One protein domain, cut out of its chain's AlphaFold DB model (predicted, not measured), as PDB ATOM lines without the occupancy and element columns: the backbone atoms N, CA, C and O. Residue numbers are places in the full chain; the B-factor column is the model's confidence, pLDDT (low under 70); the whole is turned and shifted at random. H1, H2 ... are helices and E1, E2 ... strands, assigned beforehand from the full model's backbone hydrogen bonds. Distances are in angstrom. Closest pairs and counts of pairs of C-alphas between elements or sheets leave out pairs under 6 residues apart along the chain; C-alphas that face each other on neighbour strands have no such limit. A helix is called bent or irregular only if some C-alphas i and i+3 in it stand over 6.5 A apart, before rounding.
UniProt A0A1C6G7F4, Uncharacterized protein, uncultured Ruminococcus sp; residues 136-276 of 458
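What this domain is: This is residues 136 to 276 of the 458 residues of an uncharacterized protein of uncultured Ruminococcus sp (UniProt A0A1C6G7F4). Two small antiparallel sheets, E1 E3 E2 and E4 E5 E6, stand toward the two ends of an elongated body, with helices filling the space between them. H4 is in the middle and packs on H1, which covers the first sheet, and on H3, which covers part of the second; the long H2 runs along one side from the first sheet toward the second, and H5 lies near the ends of H3 and H4. The printed part has 141 residues, with five named helices and six named strands in the order E1 H1 E2 E3 H2 E4 E5 E6 H3 H4 H5, and its class is mixed, helices and strands. It is compact, with a radius of gyration of the C-alphas of 16.1 A, and spans 55 by 32 by 22 A.

Where its parts are: E1, residues 136 to 140, begins with C-alpha 136 at (121.873, 80.921, 41.593). H1, residues 142 to 154, is 19.6 A long and irregular: C-alphas 143 and 146 are 7.2 A apart. E2 is residues 159 to 164, and E3, residues 167 to 173, is 19.9 A long. H2, residues 174 to 194, is the longest helix at 29.5 A; it is irregular, with C-alphas 175 and 178 7.9 A apart, has a kink of 31 degrees near residue 181, and ends with C-alpha 194 at (148.468, 74.007, 39.349). E4, residues 197 to 203, is 19.8 A long; E5, residues 209 to 215, is 20.0 A; E6, residues 220 to 225, is 17.4 A. H3 is residues 229 to 240 and H4 is residues 244 to 255, 17.5 A long. H5, residues 260 to 266, ends with C-alpha 266 at (145.043, 68.132, 20.343).

How they stand to each other: In the strongly twisted sheet E1 E3 E2, E1 is antiparallel to E3, with N 138 and O 170 2.9 A apart, within hydrogen-bond range. E2 and E3 form a hairpin, with N 169 and O 162 at 2.8 A. E1, H1 and E2 make a split strand-helix-strand unit, two strands running the same way with E3 between them; its crossover is right-handed. H1 and H2 are on the same face, which gives two layers, helices over one face of a sheet. H1 lies over E3 at a height over the sheet of 8.4 A, and H2 over E1 and E3 at 10.4 A. H1 touches H2 with residues 148 to 152 alone, at a steep tilt of 62 degrees; the closest C-alphas, of Cys 152 and Ala 183, are 7.1 A apart. H4 is the hub, touching three helices. It touches H1 at a shallow tilt of 7 degrees, opposite ways, the closest C-alphas being those of Gly 147 and Val 245, 5.2 A. It touches H2 with residues 246 to 250 alone, closest at the C-alphas of Leu 194 and Ala 250, 6.9 A. It touches H3 at a steep tilt of 56 degrees, closest at the C-alphas of Glu 233 and Ala 247, 4.9 A. H4 only grazes the sheet E4 E5 E6, with residues 250 to 254. That sheet is a meander, each strand the antiparallel neighbour of the one before: N 200 and O 212 are 2.9 A apart, and N 213 and O 222 are 2.9 A apart, within hydrogen-bond range. H3 lies over E5 and E6, at a height over the sheet of 9.8 A. H5 is close to but not clearly touching H4, closest at the C-alphas of Thr 255 and Leu 263, 6.7 A. In H3 every O i to N i+4 pair is within hydrogen-bond range; the counts are 7 of 9 in H1, 15 of 17 in H2, 7 of 8 in H4 and 2 of 3 in H5.

The domain as a whole: The two C-alphas farthest apart, those of Ala 175 and Ser 205, are 56.1 A apart. The printed part has no cut, and the links between named elements are tight. The mean pLDDT of the printed part is 83.7; residues 165 to 166 and 269 to 276 are under 70.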
ATOM      1  N   ARG A 136     120.761  79.993  41.390       85.69
ATOM      2  CA  ARG A 136     121.873  80.921  41.593       85.69
ATOM      3  C   ARG A 136     122.821  80.827  40.397       85.69
ATOM      4  O   ARG A 136     122.807  79.845  39.656       85.69
ATOM      5  N   MET A 137     123.629  81.866  40.199       87.31
ATOM      6  CA  MET A 137     124.550  81.955  39.069       87.31
ATOM      7  C   MET A 137     125.907  82.494  39.512       87.31
ATOM      8  O   MET A 137     125.987  83.498  40.216       87.31
ATOM      9  N   ILE A 138     126.975  81.857  39.039       88.38
ATOM     10  CA  ILE A 138     128.354  82.347  39.151       88.38
ATOM     11  C   ILE A 138     128.999  82.427  37.768       88.38
ATOM     12  O   ILE A 138     128.525  81.828  36.805       88.38
ATOM     13  N   THR A 139     130.089  83.183  37.658       88.38
ATOM     14  CA  THR A 139     130.870  83.276  36.417       88.38
ATOM     15  C   THR A 139     132.099  82.381  36.519       88.38
ATOM     16  O   THR A 139     132.786  82.416  37.538       88.38
ATOM     17  N   ILE A 140     132.362  81.605  35.468       83.81
ATOM     18  CA  ILE A 140     133.498  80.686  35.339       83.81
ATOM     19  C   ILE A 140     134.212  80.987  34.013       83.81
ATOM     20  O   ILE A 140     133.578  81.356  33.021       83.81
ATOM     21  N   GLU A 141     135.538  80.864  33.993       82.56
ATOM     22  CA  GLU A 141     136.324  81.012  32.764       82.56
ATOM     23  C   GLU A 141     136.041  79.853  31.804       82.56
ATOM     24  O   GLU A 141     135.862  78.715  32.237       82.56
ATOM     25  N   LYS A 142     136.010  80.118  30.495       79.50
ATOM     26  CA  LYS A 142     135.602  79.131  29.482       79.50
ATOM     27  C   LYS A 142     136.469  77.872  29.517       79.50
ATOM     28  O   LYS A 142     135.963  76.763  29.363       79.50
ATOM     29  N   GLU A 143     137.759  78.051  29.757       76.38
ATOM     30  CA  GLU A 143     138.771  77.003  29.826       76.38
ATOM     31  C   GLU A 143     138.612  76.116  31.068       76.38
ATOM     32  O   GLU A 143     139.023  74.960  31.043       76.38
ATOM     33  N   GLN A 144     137.987  76.634  32.128       82.19
ATOM     34  CA  GLN A 144     137.819  75.961  33.420       82.19
ATOM     35  C   GLN A 144     136.516  75.162  33.519       82.19
ATOM     36  O   GLN A 144     136.310  74.409  34.468       82.19
ATOM     37  N   VAL A 145     135.597  75.335  32.565       83.75
ATOM     38  CA  VAL A 145     134.241  74.778  32.660       83.75
ATOM     39  C   VAL A 145     134.249  73.258  32.758       83.75
ATOM     40  O   VAL A 145     133.527  72.704  33.577       83.75
ATOM     41  N   GLU A 146     135.074  72.580  31.961       81.94
ATOM     42  CA  GLU A 146     135.130  71.116  31.962       81.94
ATOM     43  C   GLU A 146     135.613  70.566  33.310       81.94
ATOM     44  O   GLU A 146     134.975  69.672  33.870       81.94
ATOM     45  N   GLY A 147     136.701  71.114  33.863       83.00
ATOM     46  CA  GLY A 147     137.192  70.686  35.169       83.00
ATOM     47  C   GLY A 147     136.248  71.080  36.296       83.00
ATOM     48  O   GLY A 147     136.036  70.280  37.207       83.00
ATOM     49  N   PHE A 148     135.623  72.258  36.229       87.06
ATOM     50  CA  PHE A 148     134.660  72.691  37.240       87.06
ATOM     51  C   PHE A 148     133.383  71.843  37.215       87.06
ATOM     52  O   PHE A 148     132.890  71.443  38.268       87.06
ATOM     53  N   GLN A 149     132.878  71.500  36.027       83.94
ATOM     54  CA  GLN A 149     131.749  70.584  35.856       83.94
ATOM     55  C   GLN A 149     132.065  69.204  36.436       83.94
ATOM     56  O   GLN A 149     131.243  68.635  37.149       83.94
ATOM     57  N   MET A 150     133.258  68.681  36.150       80.38
ATOM     58  CA  MET A 150     133.712  67.394  36.673       80.38
ATOM     59  C   MET A 150     133.823  67.420  38.197       80.38
ATOM     60  O   MET A 150     133.287  66.539  38.859       80.38
ATOM     61  N   TYR A 151     134.426  68.474  38.754       84.81
ATOM     62  CA  TYR A 151     134.502  68.672  40.199       84.81
ATOM     63  C   TYR A 151     133.111  68.684  40.839       84.81
ATOM     64  O   TYR A 151     132.895  68.010  41.843       84.81
ATOM     65  N   CYS A 152     132.162  69.430  40.266       82.88
ATOM     66  CA  CYS A 152     130.797  69.502  40.783       82.88
ATOM     67  C   CYS A 152     130.100  68.136  40.717       82.88
ATOM     68  O   CYS A 152     129.473  67.732  41.691       82.88
ATOM     69  N   SER A 153     130.278  67.394  39.620       79.62
ATOM     70  CA  SER A 153     129.724  66.046  39.458       79.62
ATOM     71  C   SER A 153     130.288  65.045  40.471       79.62
ATOM     72  O   SER A 153     129.528  64.226  40.972       79.62
ATOM     73  N   ASP A 154     131.582  65.117  40.799       79.12
ATOM     74  CA  ASP A 154     132.219  64.257  41.813       79.12
ATOM     75  C   ASP A 154     131.721  64.548  43.243       79.12
ATOM     76  O   ASP A 154     131.919  63.738  44.147       79.12
ATOM     77  N   HIS A 155     131.099  65.712  43.455       79.88
ATOM     78  CA  HIS A 155     130.553  66.155  44.741       79.88
ATOM     79  C   HIS A 155     129.017  66.202  44.749       79.88
ATOM     80  O   HIS A 155     128.441  66.825  45.642       79.88
ATOM     81  N   ASP A 156     128.365  65.573  43.766       75.56
ATOM     82  CA  ASP A 156     126.905  65.522  43.622       75.56
ATOM     83  C   ASP A 156     126.236  66.916  43.574       75.56
ATOM     84  O   ASP A 156     125.129  67.118  44.078       75.56
ATOM     85  N   ILE A 157     126.913  67.900  42.967       79.88
ATOM     86  CA  ILE A 157     126.396  69.258  42.768       79.88
ATOM     87  C   ILE A 157     125.901  69.396  41.319       79.88
ATOM     88  O   ILE A 157     126.721  69.470  40.395       79.88
ATOM     89  N   PRO A 158     124.579  69.474  41.085       75.19
ATOM     90  CA  PRO A 158     124.025  69.642  39.750       75.19
ATOM     91  C   PRO A 158     124.308  71.057  39.236       75.19
ATOM     92  O   PRO A 158     123.895  72.061  39.824       75.19
ATOM     93  N   VAL A 159     125.014  71.135  38.109       81.75
ATOM     94  CA  VAL A 159     125.408  72.398  37.476       81.75
ATOM     95  C   VAL A 159     125.089  72.402  35.993       81.75
ATOM     96  O   VAL A 159     125.214  71.395  35.297       81.75
ATOM     97  N   ASN A 160     124.714  73.574  35.499       81.88
ATOM     98  CA  ASN A 160     124.442  73.825  34.093       81.88
ATOM     99  C   ASN A 160     125.252  75.034  33.632       81.88
ATOM    100  O   ASN A 160     125.338  76.028  34.348       81.88
ATOM    101  N   PHE A 161     125.842  74.973  32.439       82.06
ATOM    102  CA  PHE A 161     126.693  76.046  31.927       82.06
ATOM    103  C   PHE A 161     126.065  76.723  30.718       82.06
ATOM    104  O   PHE A 161     125.499  76.068  29.847       82.06
ATOM    105  N   MET A 162     126.200  78.043  30.657       78.38
ATOM    106  CA  MET A 162     125.738  78.860  29.545       78.38
ATOM    107  C   MET A 162     126.836  79.850  29.153       78.38
ATOM    108  O   MET A 162     127.350  80.589  29.988       78.38
ATOM    109  N   GLU A 163     127.204  79.888  27.878       78.25
ATOM    110  CA  GLU A 163     128.031  80.957  27.328       78.25
ATOM    111  C   GLU A 163     127.171  82.212  27.126       78.25
ATOM    112  O   GLU A 163     126.066  82.152  26.587       78.25
ATOM    113  N   THR A 164     127.673  83.350  27.596       73.44
ATOM    114  CA  THR A 164     127.060  84.674  27.428       73.44
ATOM    115  C   THR A 164     128.072  85.621  26.791       73.44
ATOM    116  O   THR A 164     129.258  85.299  26.710       73.44
ATOM    117  N   GLN A 165     127.641  86.829  26.411       69.56
ATOM    118  CA  GLN A 165     128.560  87.882  25.950       69.56
ATOM    119  C   GLN A 165     129.673  88.190  26.977       69.56
ATOM    120  O   GLN A 165     130.773  88.579  26.596       69.56
ATOM    121  N   ASN A 166     129.412  87.943  28.267       69.88
ATOM    122  CA  ASN A 166     130.303  88.255  29.387       69.88
ATOM    123  C   ASN A 166     130.881  86.992  30.050       69.88
ATOM    124  O   ASN A 166     130.954  86.893  31.281       69.88
ATOM    125  N   GLY A 167     131.255  86.008  29.228       74.25
ATOM    126  CA  GLY A 167     131.886  84.757  29.654       74.25
ATOM    127  C   GLY A 167     130.894  83.634  29.947       74.25
ATOM    128  O   GLY A 167     129.700  83.735  29.645       74.25
ATOM    129  N   VAL A 168     131.388  82.543  30.538       83.31
ATOM    130  CA  VAL A 168     130.557  81.380  30.862       83.31
ATOM    131  C   VAL A 168     129.935  81.551  32.243       83.31
ATOM    132  O   VAL A 168     130.592  81.909  33.220       83.31
ATOM    133  N   LYS A 169     128.632  81.315  32.326       86.75
ATOM    134  CA  LYS A 169     127.853  81.333  33.557       86.75
ATOM    135  C   LYS A 169     127.536  79.904  33.971       86.75
ATOM    136  O   LYS A 169     127.083  79.114  33.149       86.75
ATOM    137  N   CYS A 170     127.767  79.590  35.238       87.06
ATOM    138  CA  CYS A 170     127.358  78.342  35.869       87.06
ATOM    139  C   CYS A 170     126.088  78.603  36.683       87.06
ATOM    140  O   CYS A 170     126.086  79.483  37.547       87.06
ATOM    141  N   ILE A 171     125.025  77.863  36.381       86.25
ATOM    142  CA  ILE A 171     123.713  77.918  37.022       86.25
ATOM    143  C   ILE A 171     123.539  76.664  37.880       86.25
ATOM    144  O   ILE A 171     123.789  75.550  37.416       86.25
ATOM    145  N   PHE A 172     123.078  76.846  39.113       84.00
ATOM    146  CA  PHE A 172     122.855  75.772  40.083       84.00
ATOM    147  C   PHE A 172     121.678  76.116  40.999       84.00
ATOM    148  O   PHE A 172     121.284  77.278  41.104       84.00
ATOM    149  N   GLY A 173     121.099  75.121  41.668       78.69
ATOM    150  CA  GLY A 173     120.004  75.354  42.612       78.69
ATOM    151  C   GLY A 173     120.471  76.083  43.879       78.69
ATOM    152  O   GLY A 173     121.531  75.779  44.421       78.69
ATOM    153  N   ALA A 174     119.657  76.992  44.415       81.38
ATOM    154  CA  ALA A 174     119.928  77.741  45.645       81.38
ATOM    155  C   ALA A 174     120.150  76.827  46.867       81.38
ATOM    156  O   ALA A 174     120.893  77.174  47.781       81.38
ATOM    157  N   ALA A 175     119.585  75.615  46.859       76.38
ATOM    158  CA  ALA A 175     119.844  74.600  47.883       76.38
ATOM    159  C   ALA A 175     121.335  74.214  47.995       76.38
ATOM    160  O   ALA A 175     121.793  73.832  49.073       76.38
ATOM    161  N   TYR A 176     122.096  74.359  46.908       79.38
ATOM    162  CA  TYR A 176     123.508  73.996  46.813       79.38
ATOM    163  C   TYR A 176     124.451  75.181  47.064       79.38
ATOM    164  O   TYR A 176     125.659  75.023  46.931       79.38
ATOM    165  N   GLU A 177     123.951  76.359  47.459       80.12
ATOM    166  CA  GLU A 177     124.746  77.595  47.572       80.12
ATOM    167  C   GLU A 177     125.990  77.437  48.457       80.12
ATOM    168  O   GLU A 177     127.103  77.715  48.015       80.12
ATOM    169  N   LYS A 178     125.845  76.848  49.649       78.50
ATOM    170  CA  LYS A 178     126.987  76.589  50.545       78.50
ATOM    171  C   LYS A 178     127.990  75.582  49.976       78.50
ATOM    172  O   LYS A 178     129.192  75.705  50.199       78.50
ATOM    173  N   GLN A 179     127.503  74.558  49.274       80.69
ATOM    174  CA  GLN A 179     128.370  73.557  48.648       80.69
ATOM    175  C   GLN A 179     129.107  74.160  47.452       80.69
ATOM    176  O   GLN A 179     130.284  73.878  47.253       80.69
ATOM    177  N   MET A 180     128.443  75.047  46.710       89.06
ATOM    178  CA  MET A 180     129.024  75.778  45.595       89.06
ATOM    179  C   MET A 180     130.107  76.753  46.058       89.06
ATOM    180  O   MET A 180     131.169  76.810  45.445       89.06
ATOM    181  N   GLU A 181     129.898  77.481  47.158       86.25
ATOM    182  CA  GLU A 181     130.935  78.338  47.750       86.25
ATOM    183  C   GLU A 181     132.202  77.534  48.077       86.25
ATOM    184  O   GLU A 181     133.307  77.916  47.678       86.25
ATOM    185  N   ALA A 182     132.037  76.375  48.721       85.62
ATOM    186  CA  ALA A 182     133.142  75.467  49.011       85.62
ATOM    187  C   ALA A 182     133.787  74.909  47.731       85.62
ATOM    188  O   ALA A 182     135.014  74.828  47.648       85.62
ATOM    189  N   ALA A 183     132.989  74.562  46.715       89.06
ATOM    190  CA  ALA A 183     133.481  74.086  45.426       89.06
ATOM    191  C   ALA A 183     134.332  75.148  44.723       89.06
ATOM    192  O   ALA A 183     135.442  74.851  44.293       89.06
ATOM    193  N   VAL A 184     133.871  76.400  44.675       91.19
ATOM    194  CA  VAL A 184     134.620  77.526  44.099       91.19
ATOM    195  C   VAL A 184     135.926  77.764  44.858       91.19
ATOM    196  O   VAL A 184     136.966  77.981  44.235       91.19
ATOM    197  N   GLU A 185     135.912  77.722  46.191       90.00
ATOM    198  CA  GLU A 185     137.127  77.910  46.991       90.00
ATOM    199  C   GLU A 185     138.135  76.771  46.776       90.00
ATOM    200  O   GLU A 185     139.324  77.020  46.554       90.00
ATOM    201  N   ASN A 186     137.675  75.520  46.789       88.94
ATOM    202  CA  ASN A 186     138.527  74.355  46.564       88.94
ATOM    203  C   ASN A 186     139.075  74.317  45.136       88.94
ATOM    204  O   ASN A 186     140.246  74.002  44.934       88.94
ATOM    205  N   PHE A 187     138.272  74.712  44.152       88.94
ATOM    206  CA  PHE A 187     138.714  74.810  42.768       88.94
ATOM    207  C   PHE A 187     139.779  75.907  42.588       88.94
ATOM    208  O   PHE A 187     140.798  75.690  41.933       88.94
ATOM    209  N   LYS A 188     139.643  77.053  43.275       89.38
ATOM    210  CA  LYS A 188     140.699  78.085  43.336       89.38
ATOM    211  C   LYS A 188     141.986  77.579  43.997       89.38
ATOM    212  O   LYS A 188     143.081  77.920  43.540       89.38
ATOM    213  N   LYS A 189     141.880  76.765  45.054       88.88
ATOM    214  CA  LYS A 189     143.045  76.109  45.676       88.88
ATOM    215  C   LYS A 189     143.731  75.169  44.684       88.88
ATOM    216  O   LYS A 189     144.943  75.270  44.519       88.88
ATOM    217  N   LEU A 190     142.967  74.360  43.949       89.19
ATOM    218  CA  LEU A 190     143.491  73.483  42.896       89.19
ATOM    219  C   LEU A 190     144.251  74.274  41.822       89.19
ATOM    220  O   LEU A 190     145.359  73.885  41.455       89.19
ATOM    221  N   HIS A 191     143.727  75.413  41.367       85.88
ATOM    222  CA  HIS A 191     144.451  76.284  40.431       85.88
ATOM    223  C   HIS A 191     145.722  76.889  41.029       85.88
ATOM    224  O   HIS A 191     146.736  77.001  40.342       85.88
ATOM    225  N   SER A 192     145.695  77.246  42.313       86.75
ATOM    226  CA  SER A 192     146.876  77.756  43.019       86.75
ATOM    227  C   SER A 192     147.979  76.696  43.121       86.75
ATOM    228  O   SER A 192     149.160  77.018  43.014       86.75
ATOM    229  N   GLU A 193     147.615  75.422  43.280       85.94
ATOM    230  CA  GLU A 193     148.561  74.308  43.176       85.94
ATOM    231  C   GLU A 193     149.043  74.100  41.738       85.94
ATOM    232  O   GLU A 193     150.230  73.885  41.504       85.94
ATOM    233  N   LEU A 194     148.135  74.175  40.761       86.75
ATOM    234  CA  LEU A 194     148.468  74.007  39.349       86.75
ATOM    235  C   LEU A 194     149.441  75.085  38.860       86.75
ATOM    236  O   LEU A 194     150.309  74.784  38.048       86.75
ATOM    237  N   ALA A 195     149.368  76.305  39.394       85.00
ATOM    238  CA  ALA A 195     150.308  77.382  39.082       85.00
ATOM    239  C   ALA A 195     151.774  77.025  39.401       85.00
ATOM    240  O   ALA A 195     152.687  77.611  38.824       85.00
ATOM    241  N   LYS A 196     152.015  76.042  40.281       86.50
ATOM    242  CA  LYS A 196     153.351  75.499  40.585       86.50
ATOM    243  C   LYS A 196     153.798  74.408  39.600       86.50
ATOM    244  O   LYS A 196     154.909  73.887  39.714       86.50
ATOM    245  N   THR A 197     152.934  74.025  38.662       86.94
ATOM    246  CA  THR A 197     153.241  73.075  37.593       86.94
ATOM    247  C   THR A 197     153.702  73.837  36.360       86.94
ATOM    248  O   THR A 197     152.927  74.523  35.699       86.94
ATOM    249  N   GLU A 198     154.975  73.689  36.011       88.50
ATOM    250  CA  GLU A 198     155.513  74.268  34.787       88.50
ATOM    251  C   GLU A 198     155.154  73.388  33.590       88.50
ATOM    252  O   GLU A 198     155.472  72.197  33.557       88.50
ATOM    253  N   ILE A 199     154.513  73.988  32.590       90.44
ATOM    254  CA  ILE A 199     154.156  73.330  31.330       90.44
ATOM    255  C   ILE A 199     155.030  73.917  30.233       90.44
ATOM    256  O   ILE A 199     155.038  75.132  30.057       90.44
ATOM    257  N   ASP A 200     155.734  73.096  29.466       88.75
ATOM    258  CA  ASP A 200     156.587  73.572  28.378       88.75
ATOM    259  C   ASP A 200     156.418  72.749  27.100       88.75
ATOM    260  O   ASP A 200     156.205  71.533  27.144       88.75
ATOM    261  N   VAL A 201     156.517  73.425  25.955       88.06
ATOM    262  CA  VAL A 201     156.371  72.832  24.622       88.06
ATOM    263  C   VAL A 201     157.600  73.179  23.799       88.06
ATOM    264  O   VAL A 201     157.787  74.317  23.380       88.06
ATOM    265  N   GLN A 202     158.430  72.176  23.529       87.44
ATOM    266  CA  GLN A 202     159.676  72.348  22.783       87.44
ATOM    267  C   GLN A 202     159.719  71.438  21.563       87.44
ATOM    268  O   GLN A 202     159.113  70.366  21.537       87.44
ATOM    269  N   LYS A 203     160.477  71.841  20.544       85.81
ATOM    270  CA  LYS A 203     160.843  70.949  19.441       85.81
ATOM    271  C   LYS A 203     162.137  70.235  19.795       85.81
ATOM    272  O   LYS A 203     163.099  70.867  20.217       85.81
ATOM    273  N   ASP A 204     162.161  68.921  19.612       82.69
ATOM    274  CA  ASP A 204     163.400  68.161  19.707       82.69
ATOM    275  C   ASP A 204     164.327  68.439  18.510       82.69
ATOM    276  O   ASP A 204     163.964  69.118  17.545       82.69
ATOM    277  N   SER A 205     165.536  67.874  18.549       76.94
ATOM    278  CA  SER A 205     166.541  68.007  17.485       76.94
ATOM    279  C   SER A 205     166.097  67.461  16.120       76.94
ATOM    280  O   SER A 205     166.768  67.702  15.120       76.94
ATOM    281  N   LYS A 206     164.969  66.740  16.053       79.81
ATOM    282  CA  LYS A 206     164.349  66.214  14.829       79.81
ATOM    283  C   LYS A 206     163.088  66.995  14.435       79.81
ATOM    284  O   LYS A 206     162.352  66.555  13.553       79.81
ATOM    285  N   GLY A 207     162.816  68.126  15.088       79.69
ATOM    286  CA  GLY A 207     161.658  68.980  14.837       79.69
ATOM    287  C   GLY A 207     160.336  68.452  15.402       79.69
ATOM    288  O   GLY A 207     159.295  69.055  15.136       79.69
ATOM    289  N   LYS A 208     160.338  67.356  16.176       84.19
ATOM    290  CA  LYS A 208     159.118  66.802  16.783       84.19
ATOM    291  C   LYS A 208     158.788  67.532  18.076       84.19
ATOM    292  O   LYS A 208     159.658  67.763  18.910       84.19
ATOM    293  N   LEU A 209     157.510  67.848  18.259       88.06
ATOM    294  CA  LEU A 209     157.026  68.518  19.461       88.06
ATOM    295  C   LEU A 209     157.037  67.571  20.667       88.06
ATOM    296  O   LEU A 209     156.541  66.439  20.612       88.06
ATOM    297  N   LYS A 210     157.592  68.073  21.764       92.19
ATOM    298  CA  LYS A 210     157.643  67.458  23.084       92.19
ATOM    299  C   LYS A 210     156.909  68.356  24.065       92.19
ATOM    300  O   LYS A 210     157.102  69.568  24.049       92.19
ATOM    301  N   ILE A 211     156.113  67.738  24.924       92.75
ATOM    302  CA  ILE A 211     155.439  68.405  26.033       92.75
ATOM    303  C   ILE A 211     156.127  67.963  27.317       92.75
ATOM    304  O   ILE A 211     156.387  66.770  27.501       92.75
ATOM    305  N   THR A 212     156.417  68.911  28.198       92.50
ATOM    306  CA  THR A 212     156.974  68.656  29.522       92.50
ATOM    307  C   THR A 212     156.075  69.266  30.584       92.50
ATOM    308  O   THR A 212     155.706  70.428  30.468       92.50
ATOM    309  N   PHE A 213     155.759  68.487  31.616       92.69
ATOM    310  CA  PHE A 213     155.100  68.954  32.831       92.69
ATOM    311  C   PHE A 213     156.045  68.725  34.009       92.69
ATOM    312  O   PHE A 213     156.524  67.600  34.199       92.69
ATOM    313  N   SER A 214     156.317  69.773  34.781       90.62
ATOM    314  CA  SER A 214     157.166  69.720  35.973       90.62
ATOM    315  C   SER A 214     156.374  70.214  37.177       90.62
ATOM    316  O   SER A 214     156.093  71.404  37.283       90.62
ATOM    317  N   ASP A 215     156.015  69.307  38.079       86.75
ATOM    318  CA  ASP A 215     155.431  69.646  39.374       86.75
ATOM    319  C   ASP A 215     156.576  69.996  40.334       86.75
ATOM    320  O   ASP A 215     157.321  69.119  40.787       86.75
ATOM    321  N   THR A 216     156.746  71.292  40.600       80.94
ATOM    322  CA  THR A 216     157.828  71.798  41.456       80.94
ATOM    323  C   THR A 216     157.613  71.485  42.937       80.94
ATOM    324  O   THR A 216     158.583  71.416  43.687       80.94
ATOM    325  N   GLU A 217     156.373  71.227  43.356       80.75
ATOM    326  CA  GLU A 217     156.022  70.910  44.741       80.75
ATOM    327  C   GLU A 217     156.347  69.452  45.073       80.75
ATOM    328  O   GLU A 217     156.904  69.158  46.129       80.75
ATOM    329  N   GLN A 218     156.074  68.535  44.140       80.50
ATOM    330  CA  GLN A 218     156.421  67.118  44.295       80.50
ATOM    331  C   GLN A 218     157.805  66.755  43.738       80.50
ATOM    332  O   GLN A 218     158.239  65.610  43.874       80.50
ATOM    333  N   GLY A 219     158.486  67.690  43.065       83.00
ATOM    334  CA  GLY A 219     159.762  67.449  42.383       83.00
ATOM    335  C   GLY A 219     159.666  66.431  41.238       83.00
ATOM    336  O   GLY A 219     160.667  65.819  40.862       83.00
ATOM    337  N   LYS A 220     158.462  66.207  40.693       88.44
ATOM    338  CA  LYS A 220     158.204  65.215  39.642       88.44
ATOM    339  C   LYS A 220     158.163  65.881  38.276       88.44
ATOM    340  O   LYS A 220     157.583  66.946  38.099       88.44
ATOM    341  N   LYS A 221     158.727  65.205  37.277       91.75
ATOM    342  CA  LYS A 221     158.759  65.684  35.895       91.75
ATOM    343  C   LYS A 221     158.370  64.579  34.930       91.75
ATOM    344  O   LYS A 221     158.870  63.458  35.024       91.75
ATOM    345  N   VAL A 222     157.529  64.912  33.957       92.88
ATOM    346  CA  VAL A 222     157.185  64.025  32.847       92.88
ATOM    347  C   VAL A 222     157.391  64.742  31.519       92.88
ATOM    348  O   VAL A 222     156.933  65.863  31.321       92.88
ATOM    349  N   THR A 223     158.069  64.074  30.588       92.62
ATOM    350  CA  THR A 223     158.238  64.538  29.207       92.62
ATOM    351  C   THR A 223     157.647  63.502  28.256       92.62
ATOM    352  O   THR A 223     157.904  62.304  28.389       92.62
ATOM    353  N   MET A 224     156.862  63.952  27.278       92.56
ATOM    354  CA  MET A 224     156.185  63.091  26.307       92.56
ATOM    355  C   MET A 224     156.147  63.709  24.908       92.56
ATOM    356  O   MET A 224     156.401  64.895  24.725       92.56
ATOM    357  N   ASN A 225     155.857  62.888  23.896       92.06
ATOM    358  CA  ASN A 225     155.573  63.396  22.552       92.06
ATOM    359  C   ASN A 225     154.236  64.143  22.547       92.06
ATOM    360  O   ASN A 225     153.320  63.756  23.274       92.06
ATOM    361  N   PHE A 226     154.114  65.147  21.681       90.19
ATOM    362  CA  PHE A 226     152.833  65.786  21.400       90.19
ATOM    363  C   PHE A 226     151.778  64.741  21.001       90.19
ATOM    364  O   PHE A 226     152.039  63.861  20.176       90.19
ATOM    365  N   CYS A 227     150.620  64.784  21.655       90.19
ATOM    366  CA  CYS A 227     149.535  63.814  21.521       90.19
ATOM    367  C   CYS A 227     148.193  64.462  21.887       90.19
ATOM    368  O   CYS A 227     148.167  65.640  22.223       90.19
ATOM    369  N   THR A 228     147.089  63.717  21.799       89.19
ATOM    370  CA  THR A 228     145.740  64.212  22.121       89.19
ATOM    371  C   THR A 228     145.580  64.563  23.601       89.19
ATOM    372  O   THR A 228     146.249  63.985  24.463       89.19
ATOM    373  N   LYS A 229     144.627  65.452  23.902       88.94
ATOM    374  CA  LYS A 229     144.285  65.884  25.265       88.94
ATOM    375  C   LYS A 229     144.024  64.714  26.221       88.94
ATOM    376  O   LYS A 229     144.694  64.595  27.240       88.94
ATOM    377  N   SER A 230     143.173  63.772  25.815       85.88
ATOM    378  CA  SER A 230     142.840  62.568  26.595       85.88
ATOM    379  C   SER A 230     144.058  61.723  26.982       85.88
ATOM    380  O   SER A 230     144.118  61.129  28.060       85.88
ATOM    381  N   LYS A 231     145.073  61.666  26.111       90.06
ATOM    382  CA  LYS A 231     146.315  60.951  26.405       90.06
ATOM    383  C   LYS A 231     147.183  61.721  27.395       90.06
ATOM    384  O   LYS A 231     147.805  61.088  28.244       90.06
ATOM    385  N   VAL A 232     147.216  63.051  27.306       91.88
ATOM    386  CA  VAL A 232     147.899  63.900  28.291       91.88
ATOM    387  C   VAL A 232     147.274  63.711  29.671       91.88
ATOM    388  O   VAL A 232     147.995  63.345  30.593       91.88
ATOM    389  N   GLU A 233     145.951  63.851  29.797       91.44
ATOM    390  CA  GLU A 233     145.216  63.666  31.059       91.44
ATOM    391  C   GLU A 233     145.568  62.334  31.732       91.44
ATOM    392  O   GLU A 233     145.972  62.300  32.895       91.44
ATOM    393  N   ARG A 234     145.506  61.235  30.972       91.12
ATOM    394  CA  ARG A 234     145.847  59.897  31.466       91.12
ATOM    395  C   ARG A 234     147.290  59.805  31.963       91.12
ATOM    396  O   ARG A 234     147.541  59.243  33.025       91.12
ATOM    397  N   VAL A 235     148.250  60.348  31.211       93.62
ATOM    398  CA  VAL A 235     149.666  60.288  31.605       93.62
ATOM    399  C   VAL A 235     149.939  61.138  32.848       93.62
ATOM    400  O   VAL A 235     150.756  60.738  33.676       93.62
ATOM    401  N   LEU A 236     149.267  62.282  33.007       93.12
ATOM    402  CA  LEU A 236     149.392  63.117  34.204       93.12
ATOM    403  C   LEU A 236     148.874  62.391  35.452       93.12
ATOM    404  O   LEU A 236     149.546  62.400  36.484       93.12
ATOM    405  N   GLN A 237     147.744  61.688  35.341       92.81
ATOM    406  CA  GLN A 237     147.230  60.847  36.426       92.81
ATOM    407  C   GLN A 237     148.206  59.709  36.759       92.81
ATOM    408  O   GLN A 237     148.630  59.569  37.902       92.81
ATOM    409  N   GLU A 238     148.640  58.937  35.758       93.00
ATOM    410  CA  GLU A 238     149.485  57.752  35.969       93.00
ATOM    411  C   GLU A 238     150.907  58.088  36.456       93.00
ATOM    412  O   GLU A 238     151.482  57.330  37.237       93.00
ATOM    413  N   ARG A 239     151.512  59.187  35.981       92.00
ATOM    414  CA  ARG A 239     152.939  59.487  36.225       92.00
ATOM    415  C   ARG A 239     153.197  60.599  37.229       92.00
ATOM    416  O   ARG A 239     154.225  60.556  37.901       92.00
ATOM    417  N   LEU A 240     152.312  61.591  37.324       88.81
ATOM    418  CA  LEU A 240     152.429  62.646  38.335       88.81
ATOM    419  C   LEU A 240     151.522  62.385  39.543       88.81
ATOM    420  O   LEU A 240     151.795  62.915  40.616       88.81
ATOM    421  N   GLY A 241     150.524  61.503  39.423       88.44
ATOM    422  CA  GLY A 241     149.562  61.237  40.496       88.44
ATOM    423  C   GLY A 241     148.532  62.353  40.638       88.44
ATOM    424  O   GLY A 241     148.029  62.589  41.733       88.44
ATOM    425  N   PHE A 242     148.263  63.088  39.556       91.25
ATOM    426  CA  PHE A 242     147.236  64.124  39.557       91.25
ATOM    427  C   PHE A 242     145.854  63.490  39.721       91.25
ATOM    428  O   PHE A 242     145.589  62.421  39.170       91.25
ATOM    429  N   SER A 243     144.966  64.164  40.455       89.12
ATOM    430  CA  SER A 243     143.544  63.826  40.430       89.12
ATOM    431  C   SER A 243     142.981  64.022  39.021       89.12
ATOM    432  O   SER A 243     143.573  64.720  38.193       89.12
ATOM    433  N   GLN A 244     141.823  63.426  38.749       87.31
ATOM    434  CA  GLN A 244     141.163  63.537  37.450       87.31
ATOM    435  C   GLN A 244     140.932  65.007  37.055       87.31
ATOM    436  O   GLN A 244     141.383  65.427  35.991       87.31
ATOM    437  N   VAL A 245     140.358  65.811  37.958       87.56
ATOM    438  CA  VAL A 245     140.135  67.254  37.751       87.56
ATOM    439  C   VAL A 245     141.454  68.007  37.533       87.56
ATOM    440  O   VAL A 245     141.576  68.779  36.586       87.56
ATOM    441  N   LYS A 246     142.488  67.747  38.350       90.12
ATOM    442  CA  LYS A 246     143.796  68.415  38.211       90.12
ATOM    443  C   LYS A 246     144.482  68.074  36.887       90.12
ATOM    444  O   LYS A 246     145.147  68.924  36.302       90.12
ATOM    445  N   ALA A 247     144.318  66.845  36.399       90.56
ATOM    446  CA  ALA A 247     144.848  66.417  35.110       90.56
ATOM    447  C   ALA A 247     144.135  67.092  33.928       90.56
ATOM    448  O   ALA A 247     144.808  67.478  32.973       90.56
ATOM    449  N   VAL A 248     142.811  67.267  34.006       88.81
ATOM    450  CA  VAL A 248     142.021  68.010  33.010       88.81
ATOM    451  C   VAL A 248     142.445  69.476  32.973       88.81
ATOM    452  O   VAL A 248     142.767  69.982  31.902       88.81
ATOM    453  N   GLU A 249     142.563  70.132  34.128       88.88
ATOM    454  CA  GLU A 249     142.980  71.539  34.198       88.88
ATOM    455  C   GLU A 249     144.422  71.755  33.713       88.88
ATOM    456  O   GLU A 249     144.706  72.682  32.953       88.88
ATOM    457  N   ALA A 250     145.342  70.849  34.052       89.94
ATOM    458  CA  ALA A 250     146.700  70.862  33.510       89.94
ATOM    459  C   ALA A 250     146.723  70.698  31.979       89.94
ATOM    460  O   ALA A 250     147.514  71.344  31.289       89.94
ATOM    461  N   ALA A 251     145.861  69.835  31.437       89.94
ATOM    462  CA  ALA A 251     145.713  69.644  30.000       89.94
ATOM    463  C   ALA A 251     145.084  70.880  29.323       89.94
ATOM    464  O   ALA A 251     145.545  71.295  28.260       89.94
ATOM    465  N   ASN A 252     144.103  71.530  29.956       87.75
ATOM    466  CA  ASN A 252     143.518  72.790  29.489       87.75
ATOM    467  C   ASN A 252     144.566  73.905  29.427       87.75
ATOM    468  O   ASN A 252     144.666  74.589  28.411       87.75
ATOM    469  N   ALA A 253     145.428  74.026  30.436       88.62
ATOM    470  CA  ALA A 253     146.491  75.031  30.465       88.62
ATOM    471  C   ALA A 253     147.522  74.875  29.325       88.62
ATOM    472  O   ALA A 253     148.158  75.852  28.921       88.62
ATOM    473  N   LEU A 254     147.678  73.671  28.757       89.31
ATOM    474  CA  LEU A 254     148.528  73.451  27.584       89.31
ATOM    475  C   LEU A 254     147.981  74.147  26.330       89.31
ATOM    476  O   LEU A 254     148.776  74.560  25.487       89.31
ATOM    477  N   THR A 255     146.659  74.295  26.198       86.75
ATOM    478  CA  THR A 255     146.017  74.830  24.983       86.75
ATOM    479  C   THR A 255     146.514  76.232  24.623       86.75
ATOM    480  O   THR A 255     146.771  76.499  23.453       86.75
ATOM    481  N   ALA A 256     146.783  77.074  25.625       84.75
ATOM    482  CA  ALA A 256     147.312  78.429  25.459       84.75
ATOM    483  C   ALA A 256     148.737  78.484  24.866       84.75
ATOM    484  O   ALA A 256     149.196  79.548  24.453       84.75
ATOM    485  N   LYS A 257     149.459  77.355  24.828       86.56
ATOM    486  CA  LYS A 257     150.827  77.244  24.287       86.56
ATOM    487  C   LYS A 257     150.882  76.603  22.898       86.56
ATOM    488  O   LYS A 257     151.976  76.371  22.380       86.56
ATOM    489  N   LEU A 258     149.730  76.281  22.313       87.06
ATOM    490  CA  LEU A 258     149.617  75.603  21.025       87.06
ATOM    491  C   LEU A 258     149.185  76.575  19.922       87.06
ATOM    492  O   LEU A 258     148.450  77.524  20.168       87.06
ATOM    493  N   SER A 259     149.620  76.321  18.688       86.00
ATOM    494  CA  SER A 259     149.078  77.011  17.510       86.00
ATOM    495  C   SER A 259     147.727  76.426  17.082       86.00
ATOM    496  O   SER A 259     147.422  75.277  17.402       86.00
ATOM    497  N   ASP A 260     146.951  77.151  16.273       82.31
ATOM    498  CA  ASP A 260     145.625  76.706  15.798       82.31
ATOM    499  C   ASP A 260     145.649  75.319  15.129       82.31
ATOM    500  O   ASP A 260     144.802  74.462  15.388       82.31
ATOM    501  N   GLN A 261     146.672  75.044  14.308       81.38
ATOM    502  CA  GLN A 261     146.856  73.724  13.690       81.38
ATOM    503  C   GLN A 261     147.116  72.616  14.722       81.38
ATOM    504  O   GLN A 261     146.674  71.481  14.544       81.38
ATOM    505  N   GLN A 262     147.846  72.923  15.795       85.94
ATOM    506  CA  GLN A 262     148.142  71.969  16.864       85.94
ATOM    507  C   GLN A 262     146.909  71.726  17.737       85.94
ATOM    508  O   GLN A 262     146.641  70.579  18.091       85.94
ATOM    509  N   LEU A 263     146.140  72.778  18.024       84.50
ATOM    510  CA  LEU A 263     144.863  72.729  18.737       84.50
ATOM    511  C   LEU A 263     143.874  71.775  18.067       84.50
ATOM    512  O   LEU A 263     143.305  70.922  18.748       84.50
ATOM    513  N   GLY A 264     143.736  71.847  16.738       82.19
ATOM    514  CA  GLY A 264     142.841  70.960  15.989       82.19
ATOM    515  C   GLY A 264     143.143  69.471  16.206       82.19
ATOM    516  O   GLY A 264     142.236  68.678  16.447       82.19
ATOM    517  N   TYR A 265     144.423  69.081  16.198       85.69
ATOM    518  CA  TYR A 265     144.820  67.705  16.519       85.69
ATOM    519  C   TYR A 265     144.668  67.389  18.014       85.69
ATOM    520  O   TYR A 265     144.177  66.317  18.372       85.69
ATOM    521  N   TYR A 266     145.067  68.311  18.891       86.44
ATOM    522  CA  TYR A 266     145.043  68.132  20.343       86.44
ATOM    523  C   TYR A 266     143.633  67.846  20.877       86.44
ATOM    524  O   TYR A 266     143.454  66.934  21.690       86.44
ATOM    525  N   LEU A 267     142.640  68.580  20.365       82.12
ATOM    526  CA  LEU A 267     141.233  68.528  20.775       82.12
ATOM    527  C   LEU A 267     140.384  67.523  19.978       82.12
ATOM    528  O   LEU A 267     139.201  67.367  20.262       82.12
ATOM    529  N   SER A 268     140.966  66.789  19.023       76.94
ATOM    530  CA  SER A 268     140.248  65.850  18.134       76.94
ATOM    531  C   SER A 268     139.506  64.690  18.831       76.94
ATOM    532  O   SER A 268     138.842  63.897  18.168       76.94
ATOM    533  N   GLY A 269     139.584  64.591  20.161       59.88
ATOM    534  CA  GLY A 269     138.835  63.637  20.981       59.88
ATOM    535  C   GLY A 269     138.366  64.189  22.333       59.88
ATOM    536  O   GLY A 269     138.095  63.390  23.227       59.88
ATOM    537  N   SER A 270     138.315  65.514  22.522       60.41
ATOM    538  CA  SER A 270     137.794  66.138  23.751       60.41
ATOM    539  C   SER A 270     136.284  66.363  23.670       60.41
ATOM    540  O   SER A 270     135.781  66.768  22.619       60.41
ATOM    541  N   ARG A 271     135.563  66.165  24.781       54.41
ATOM    542  CA  ARG A 271     134.166  66.604  24.902       54.41
ATOM    543  C   ARG A 271     134.156  68.128  24.990       54.41
ATOM    544  O   ARG A 271     134.649  68.691  25.957       54.41
ATOM    545  N   GLN A 272     133.646  68.795  23.963       54.25
ATOM    546  CA  GLN A 272     133.430  70.240  24.008       54.25
ATOM    547  C   GLN A 272     132.081  70.531  24.678       54.25
ATOM    548  O   GLN A 272     131.145  69.739  24.560       54.25
ATOM    549  N   LEU A 273     131.985  71.681  25.350       51.69
ATOM    550  CA  LEU A 273     130.772  72.235  25.981       51.69
ATOM    551  C   LEU A 273     129.506  72.145  25.111       51.69
ATOM    552  O   LEU A 273     128.401  71.990  25.618       51.69
ATOM    553  N   GLU A 274     129.674  72.185  23.793       47.78
ATOM    554  CA  GLU A 274     128.611  72.100  22.787       47.78
ATOM    555  C   GLU A 274     127.925  70.719  22.711       47.78
ATOM    556  O   GLU A 274     126.976  70.541  21.955       47.78
ATOM    557  N   GLN A 275     128.372  69.734  23.500       48.25
ATOM    558  CA  GLN A 275     127.787  68.389  23.570       48.25
ATOM    559  C   GLN A 275     126.835  68.189  24.766       48.25
ATOM    560  O   GLN A 275     126.456  67.053  25.058       48.25
ATOM    561  N   MET A 276     126.437  69.255  25.475       51.62
ATOM    562  CA  MET A 276     125.371  69.164  26.481       51.62
ATOM    563  C   MET A 276     124.010  69.005  25.785       51.62
ATOM    564  O   MET A 276     123.676  69.750  24.864       51.62
TER     565      MET A 276